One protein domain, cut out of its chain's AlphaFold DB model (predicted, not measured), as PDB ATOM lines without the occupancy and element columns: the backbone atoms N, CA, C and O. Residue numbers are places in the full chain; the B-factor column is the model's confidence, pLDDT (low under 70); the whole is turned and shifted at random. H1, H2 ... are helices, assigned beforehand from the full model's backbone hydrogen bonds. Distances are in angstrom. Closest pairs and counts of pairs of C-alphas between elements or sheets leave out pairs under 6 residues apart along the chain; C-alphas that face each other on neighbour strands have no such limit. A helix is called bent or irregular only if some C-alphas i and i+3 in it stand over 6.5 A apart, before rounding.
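Overview. This is residues 34 to 91 of the 92 residues of an uncharacterized protein of Burkholderia anthina (UniProt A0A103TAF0). Three helices form an open, loose U: the long H2 makes the base, H1 stands over one end of it about perpendicular, and H3 rises from the other end on the same side as H1, with the space between H1 and H3 left empty. A long loop, residues 45 to 57, swings out at the H1 end before the backbone enters H2, and it makes one end of the longest axis. The printed part has 58 residues with three named helices in the order H1, H2, H3 and no named strand, and its class is all helix. The whole is loose, with a radius of gyration of the C-alphas of 14.3 A, and elongated, spanning 42 by 24 by 16 A.

Along the chain. H1 is residues 34 to 44 and measures 15.5 A from first to last C-alpha; it begins at C-alpha 34 (306.738, 452.499, 457.401). Residues 45 to 57 hold no named element. H2 is residues 58 to 75, the longest helix, 25.7 A from C-alpha 58 (316.350, 447.882, 447.685) to C-alpha 75. H3 is residues 78 to 89, 17.4 A long, and ends at C-alpha 89 (294.635, 458.314, 445.560). H3 is irregular: C-alphas 79 and 82 are 7.3 A apart.

Arrangement. H1 and H2 touch, with 6 pairs of C-alphas within 8 A; the closest C-alphas are those of Ile 39 and Arg 58, 6.5 A apart. H2 touches H1 with residues 58 to 61 alone. Their lines stand at 74 degrees, about perpendicular, and their centres are 15.3 A apart. H3 touches no helix: H1 and H3 are apart, and H2 and H3 are apart although they follow each other along the printed part. Residues 63 to 72 of H2 stand free, and so do residues 85 to 91, of which 85 to 89 belong to H3. In H1 and H2 every O i to N i+4 pair is within hydrogen-bond range; in H3 6 of 8 are.

Size, cuts and confidence. The two C-alphas farthest apart are those of Ser 53, in the link from H1 to H2, and Glu 79, in H3, at 41.6 A. The first and last printed C-alphas, of Thr 34 and Leu 91, are 12.8 A apart. The link from H1 to H2 is long, with 13 residues, and the link from H2 to H3 is tight, with 2. The printed part has no cut. The mean pLDDT of the printed part is 92.2, and no printed residue of this model is under 70.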
ATOM      1  N   THR A  34     307.417 453.800 457.416       92.25
ATOM      2  CA  THR A  34     306.738 452.499 457.401       92.25
ATOM      3  C   THR A  34     307.038 451.728 456.117       92.25
ATOM      4  O   THR A  34     307.476 450.582 456.168       92.25
ATOM      5  N   LEU A  35     306.915 452.371 454.955       89.81
ATOM      6  CA  LEU A  35     307.210 451.747 453.667       89.81
ATOM      7  C   LEU A  35     308.708 451.444 453.500       89.81
ATOM      8  O   LEU A  35     309.086 450.402 452.962       89.81
ATOM      9  N   ALA A  36     309.587 452.314 454.007       91.56
ATOM     10  CA  ALA A  36     311.022 452.047 454.034       91.56
ATOM     11  C   ALA A  36     311.381 450.840 454.927       91.56
ATOM     12  O   ALA A  36     312.298 450.087 454.580       91.56
ATOM     13  N   ALA A  37     310.659 450.638 456.037       94.12
ATOM     14  CA  ALA A  37     310.796 449.461 456.892       94.12
ATOM     15  C   ALA A  37     310.343 448.187 456.165       94.12
ATOM     16  O   ALA A  37     311.110 447.231 456.116       94.12
ATOM     17  N   VAL A  38     309.203 448.217 455.463       94.44
ATOM     18  CA  VAL A  38     308.737 447.086 454.636       94.44
ATOM     19  C   VAL A  38     309.788 446.671 453.603       94.44
ATOM     20  O   VAL A  38     310.062 445.485 453.432       94.44
ATOM     21  N   ILE A  39     310.435 447.630 452.929       92.69
ATOM     22  CA  ILE A  39     311.515 447.308 451.984       92.69
ATOM     23  C   ILE A  39     312.659 446.585 452.701       92.69
ATOM     24  O   ILE A  39     313.211 445.637 452.148       92.69
ATOM     25  N   LYS A  40     313.034 447.029 453.905       92.88
ATOM     26  CA  LYS A  40     314.092 446.392 454.693       92.88
ATOM     27  C   LYS A  40     313.702 444.966 455.090       92.88
ATOM     28  O   LYS A  40     314.496 444.059 454.863       92.88
ATOM     29  N   ASP A  41     312.483 444.763 455.571       94.88
ATOM     30  CA  ASP A  41     311.987 443.439 455.956       94.88
ATOM     31  C   ASP A  41     311.995 442.479 454.760       94.88
ATOM     32  O   ASP A  41     312.452 441.343 454.868       94.88
ATOM     33  N   LEU A  42     311.611 442.958 453.573       94.06
ATOM     34  CA  LEU A  42     311.706 442.191 452.330       94.06
ATOM     35  C   LEU A  42     313.153 441.872 451.917       94.06
ATOM     36  O   LEU A  42     313.381 440.837 451.296       94.06
ATOM     37  N   GLN A  43     314.137 442.725 452.232       93.19
ATOM     38  CA  GLN A  43     315.556 442.410 451.989       93.19
ATOM     39  C   GLN A  43     316.064 441.290 452.897       93.19
ATOM     40  O   GLN A  43     316.962 440.544 452.502       93.19
ATOM     41  N   ASP A  44     315.527 441.217 454.110       92.69
ATOM     42  CA  ASP A  44     315.941 440.265 455.135       92.69
ATOM     43  C   ASP A  44     315.119 438.964 455.095       92.69
ATOM     44  O   ASP A  44     315.514 437.969 455.704       92.69
ATOM     45  N   HIS A  45     314.018 438.940 454.337       92.62
ATOM     46  CA  HIS A  45     313.126 437.794 454.236       92.62
ATOM     47  C   HIS A  45     313.817 436.580 453.575       92.62
ATOM     48  O   HIS A  45     314.306 436.683 452.446       92.62
ATOM     49  N   PRO A  46     313.792 435.384 454.196       88.19
ATOM     50  CA  PRO A  46     314.566 434.222 453.739       88.19
ATOM     51  C   PRO A  46     314.137 433.685 452.366       88.19
ATOM     52  O   PRO A  46     314.955 433.135 451.635       88.19
ATOM     53  N   ALA A  47     312.871 433.868 451.981       88.50
ATOM     54  CA  ALA A  47     312.390 433.495 450.646       88.50
ATOM     55  C   ALA A  47     312.861 434.449 449.531       88.50
ATOM     56  O   ALA A  47     312.755 434.125 448.350       88.50
ATOM     57  N   VAL A  48     313.366 435.636 449.882       85.44
ATOM     58  CA  VAL A  48     313.763 436.668 448.923       85.44
ATOM     59  C   VAL A  48     315.285 436.699 448.851       85.44
ATOM     60  O   VAL A  48     315.947 437.574 449.398       85.44
ATOM     61  N   VAL A  49     315.856 435.720 448.153       86.62
ATOM     62  CA  VAL A  49     317.303 435.618 447.935       86.62
ATOM     63  C   VAL A  49     317.653 435.721 446.458       86.62
ATOM     64  O   VAL A  49     316.972 435.209 445.573       86.62
ATOM     65  N   VAL A  50     318.766 436.389 446.181       83.62
ATOM     66  CA  VAL A  50     319.344 436.534 444.848       83.62
ATOM     67  C   VAL A  50     320.571 435.639 444.766       83.62
ATOM     68  O   VAL A  50     321.434 435.663 445.644       83.62
ATOM     69  N   LYS A  51     320.678 434.859 443.685       80.31
ATOM     70  CA  LYS A  51     321.801 433.930 443.464       80.31
ATOM     71  C   LYS A  51     321.992 432.941 444.630       80.31
ATOM     72  O   LYS A  51     323.117 432.701 445.053       80.31
ATOM     73  N   GLY A  52     320.891 432.421 445.170       76.19
ATOM     74  CA  GLY A  52     320.880 431.355 446.177       76.19
ATOM     75  C   GLY A  52     321.240 431.765 447.609       76.19
ATOM     76  O   GLY A  52     320.896 431.031 448.525       76.19
ATOM     77  N   SER A  53     321.892 432.911 447.835       80.06
ATOM     78  CA  SER A  53     322.344 433.277 449.191       80.06
ATOM     79  C   SER A  53     322.461 434.770 449.487       80.06
ATOM     80  O   SER A  53     322.713 435.148 450.630       80.06
ATOM     81  N   ARG A  54     322.312 435.656 448.494       87.50
ATOM     82  CA  ARG A  54     322.514 437.096 448.706       87.50
ATOM     83  C   ARG A  54     321.196 437.800 448.959       87.50
ATOM     84  O   ARG A  54     320.242 437.616 448.206       87.50
ATOM     85  N   LYS A  55     321.191 438.696 449.945       90.38
ATOM     86  CA  LYS A  55     320.091 439.640 450.137       90.38
ATOM     87  C   LYS A  55     319.953 440.537 448.897       90.38
ATOM     88  O   LYS A  55     320.969 441.035 448.394       90.38
ATOM     89  N   PRO A  56     318.739 440.749 448.369       92.06
ATOM     90  CA  PRO A  56     318.514 441.687 447.277       92.06
ATOM     91  C   PRO A  56     318.810 443.120 447.731       92.06
ATOM     92  O   PRO A  56     318.641 443.486 448.896       92.06
ATOM     93  N   SER A  57     319.208 443.975 446.792       91.19
ATOM     94  CA  SER A  57     319.229 445.416 447.040       91.19
ATOM     95  C   SER A  57     317.804 445.977 447.062       91.19
ATOM     96  O   SER A  57     316.911 445.464 446.384       91.19
ATOM     97  N   ARG A  58     317.609 447.114 447.740       90.19
ATOM     98  CA  ARG A  58     316.350 447.882 447.685       90.19
ATOM     99  C   ARG A  58     315.910 448.175 446.253       90.19
ATOM    100  O   ARG A  58     314.741 448.045 445.920       90.19
ATOM    101  N   SER A  59     316.864 448.509 445.383       88.62
ATOM    102  CA  SER A  59     316.596 448.765 443.967       88.62
ATOM    103  C   SER A  59     316.085 447.535 443.211       88.62
ATOM    104  O   SER A  59     315.278 447.693 442.301       88.62
ATOM    105  N   LEU A  60     316.514 446.320 443.569       89.94
ATOM    106  CA  LEU A  60     315.981 445.088 442.979       89.94
ATOM    107  C   LEU A  60     314.565 444.794 443.478       89.94
ATOM    108  O   LEU A  60     313.718 444.422 442.670       89.94
ATOM    109  N   ILE A  61     314.298 445.013 444.768       92.81
ATOM    110  CA  ILE A  61     312.950 444.875 445.340       92.81
ATOM    111  C   ILE A  61     311.987 445.845 444.662       92.81
ATOM    112  O   ILE A  61     310.950 445.416 444.175       92.81
ATOM    113  N   LEU A  62     312.358 447.125 444.550       91.06
ATOM    114  CA  LEU A  62     311.529 448.136 443.890       91.06
ATOM    115  C   LEU A  62     311.262 447.786 442.423       91.06
ATOM    116  O   LEU A  62     310.117 447.830 441.984       91.06
ATOM    117  N   ARG A  63     312.283 447.349 441.672       90.56
ATOM    118  CA  ARG A  63     312.088 446.870 440.292       90.56
ATOM    119  C   ARG A  63     311.113 445.695 440.223       90.56
ATOM    120  O   ARG A  63     310.280 445.650 439.321       90.56
ATOM    121  N   ARG A  64     311.205 444.743 441.159       93.19
ATOM    122  CA  ARG A  64     310.276 443.610 441.213       93.19
ATOM    123  C   ARG A  64     308.862 444.063 441.572       93.19
ATOM    124  O   ARG A  64     307.936 443.612 440.908       93.19
ATOM    125  N   ALA A  65     308.706 444.951 442.550       93.31
ATOM    126  CA  ALA A  65     307.417 445.500 442.962       93.31
ATOM    127  C   ALA A  65     306.710 446.214 441.800       93.31
ATOM    128  O   ALA A  65     305.556 445.907 441.521       93.31
ATOM    129  N   ILE A  66     307.428 447.057 441.045       93.50
ATOM    130  CA  ILE A  66     306.899 447.714 439.837       93.50
ATOM    131  C   ILE A  66     306.440 446.672 438.810       93.50
ATOM    132  O   ILE A  66     305.351 446.787 438.259       93.50
ATOM    133  N   GLY A  67     307.245 445.633 438.565       94.75
ATOM    134  CA  GLY A  67     306.878 444.568 437.629       94.75
ATOM    135  C   GLY A  67     305.635 443.782 438.057       94.75
ATOM    136  O   GLY A  67     304.811 443.442 437.213       94.75
ATOM    137  N   VAL A  68     305.488 443.505 439.358       95.88
ATOM    138  CA  VAL A  68     304.305 442.831 439.920       95.88
ATOM    139  C   VAL A  68     303.072 443.721 439.793       95.88
ATOM    140  O   VAL A  68     302.048 443.255 439.307       95.88
ATOM    141  N   TYR A  69     303.181 444.997 440.157       96.12
ATOM    142  CA  TYR A  69     302.075 445.943 440.061       96.12
ATOM    143  C   TYR A  69     301.644 446.184 438.606       96.12
ATOM    144  O   TYR A  69     300.462 446.129 438.288       96.12
ATOM    145  N   ALA A  70     302.591 446.316 437.673       96.81
ATOM    146  CA  ALA A  70     302.274 446.413 436.250       96.81
ATOM    147  C   ALA A  70     301.576 445.151 435.713       96.81
ATOM    148  O   ALA A  70     300.683 445.250 434.875       96.81
ATOM    149  N   ALA A  71     301.975 443.958 436.170       96.44
ATOM    150  CA  ALA A  71     301.294 442.716 435.811       96.44
ATOM    151  C   ALA A  71     299.876 442.652 436.398       96.44
ATOM    152  O   ALA A  71     298.962 442.217 435.704       96.44
ATOM    153  N   HIS A  72     299.697 443.126 437.633       96.19
ATOM    154  CA  HIS A  72     298.389 443.268 438.262       96.19
ATOM    155  C   HIS A  72     297.473 444.184 437.440       96.19
ATOM    156  O   HIS A  72     296.407 443.735 437.036       96.19
ATOM    157  N   LEU A  73     297.923 445.392 437.081       96.12
ATOM    158  CA  LEU A  73     297.138 446.330 436.268       96.12
ATOM    159  C   LEU A  73     296.761 445.761 434.895       96.12
ATOM    160  O   LEU A  73     295.654 445.980 434.421       96.12
ATOM    161  N   LYS A  74     297.653 444.998 434.252       96.12
ATOM    162  CA  LYS A  74     297.348 444.342 432.966       96.12
ATOM    163  C   LYS A  74     296.276 443.259 433.074       96.12
ATOM    164  O   LYS A  74     295.637 442.952 432.074       96.12
ATOM    165  N   ALA A  75     296.148 442.639 434.242       96.75
ATOM    166  CA  ALA A  75     295.156 441.606 434.517       96.75
ATOM    167  C   ALA A  75     293.887 442.166 435.180       96.75
ATOM    168  O   ALA A  75     292.934 441.415 435.384       96.75
ATOM    169  N   LEU A  76     293.887 443.453 435.540       96.81
ATOM    170  CA  LEU A  76     292.786 444.111 436.222       96.81
ATOM    171  C   LEU A  76     291.608 444.261 435.258       96.81
ATOM    172  O   LEU A  76     291.784 444.625 434.094       96.81
ATOM    173  N   LYS A  77     290.404 443.957 435.735       97.06
ATOM    174  CA  LYS A  77     289.200 444.108 434.926       97.06
ATOM    175  C   LYS A  77     288.674 445.542 435.018       97.06
ATOM    176  O   LYS A  77     288.878 446.174 436.056       97.06
ATOM    177  N   PRO A  78     287.977 446.049 433.986       95.31
ATOM    178  CA  PRO A  78     287.452 447.413 433.998       95.31
ATOM    179  C   PRO A  78     286.588 447.733 435.221       95.31
ATOM    180  O   PRO A  78     286.676 448.832 435.754       95.31
ATOM    181  N   GLU A  79     285.799 446.769 435.705       95.56
ATOM    182  CA  GLU A  79     284.964 446.927 436.901       95.56
ATOM    183  C   GLU A  79     285.754 447.178 438.200       95.56
ATOM    184  O   GLU A  79     285.198 447.712 439.155       95.56
ATOM    185  N   ASP A  80     287.046 446.841 438.239       96.25
ATOM    186  CA  ASP A  80     287.907 447.013 439.413       96.25
ATOM    187  C   ASP A  80     288.774 448.289 439.345       96.25
ATOM    188  O   ASP A  80     289.502 448.596 440.291       96.25
ATOM    189  N   TYR A  81     288.716 449.055 438.248       96.12
ATOM    190  CA  TYR A  81     289.595 450.214 438.037       96.12
ATOM    191  C   TYR A  81     289.363 451.328 439.054       96.12
ATOM    192  O   TYR A  81     290.326 451.862 439.599       96.12
ATOM    193  N   ASP A  82     288.105 451.650 439.354       96.75
ATOM    194  CA  ASP A  82     287.770 452.724 440.297       96.75
ATOM    195  C   ASP A  82     288.309 452.431 441.698       96.75
ATOM    196  O   ASP A  82     288.772 453.332 442.404       96.75
ATOM    197  N   ARG A  83     288.308 451.152 442.087       95.94
ATOM    198  CA  ARG A  83     288.898 450.715 443.349       95.94
ATOM    199  C   ARG A  83     290.403 450.956 443.357       95.94
ATOM    200  O   ARG A  83     290.901 451.534 444.318       95.94
ATOM    201  N   GLU A  84     291.111 450.537 442.313       96.44
ATOM    202  CA  GLU A  84     292.564 450.718 442.226       96.44
ATOM    203  C   GLU A  84     292.949 452.203 442.198       96.44
ATOM    204  O   GLU A  84     293.832 452.633 442.937       96.44
ATOM    205  N   ILE A  85     292.229 453.018 441.424       95.50
ATOM    206  CA  ILE A  85     292.405 454.477 441.409       95.50
ATOM    207  C   ILE A  85     292.205 455.048 442.819       95.50
ATOM    208  O   ILE A  85     292.993 455.886 443.259       95.50
ATOM    209  N   GLY A  86     291.190 454.572 443.544       96.94
ATOM    210  CA  GLY A  86     290.938 454.947 444.931       96.94
ATOM    211  C   GLY A  86     292.070 454.562 445.887       96.94
ATOM    212  O   GLY A  86     292.408 455.354 446.762       96.94
ATOM    213  N   GLU A  87     292.685 453.386 445.733       95.00
ATOM    214  CA  GLU A  87     293.847 452.989 446.540       95.00
ATOM    215  C   GLU A  87     295.075 453.856 446.238       95.00
ATOM    216  O   GLU A  87     295.739 454.315 447.165       95.00
ATOM    217  N   VAL A  88     295.339 454.160 444.964       93.00
ATOM    218  CA  VAL A  88     296.431 455.064 444.569       93.00
ATOM    219  C   VAL A  88     296.205 456.475 445.109       93.00
ATOM    220  O   VAL A  88     297.143 457.096 445.602       93.00
ATOM    221  N   ALA A  89     294.969 456.980 445.068       93.31
ATOM    222  CA  ALA A  89     294.635 458.314 445.560       93.31
ATOM    223  C   ALA A  89     294.892 458.485 447.067       93.31
ATOM    224  O   ALA A  89     295.202 459.588 447.501       93.31
ATOM    225  N   LYS A  90     294.831 457.410 447.866       89.94
ATOM    226  CA  LYS A  90     295.172 457.452 449.301       89.94
ATOM    227  C   LYS A  90     296.666 457.682 449.564       89.94
ATOM    228  O   LYS A  90     297.032 457.924 450.710       89.94
ATOM    229  N   LEU A  91     297.516 457.554 448.541       85.06
ATOM    230  CA  LEU A  91     298.970 457.725 448.633       85.06
ATOM    231  C   LEU A  91     299.449 459.128 448.212       85.06
ATOM    232  O   LEU A  91     300.652 459.388 448.285       85.06
TER     233      LEU A  91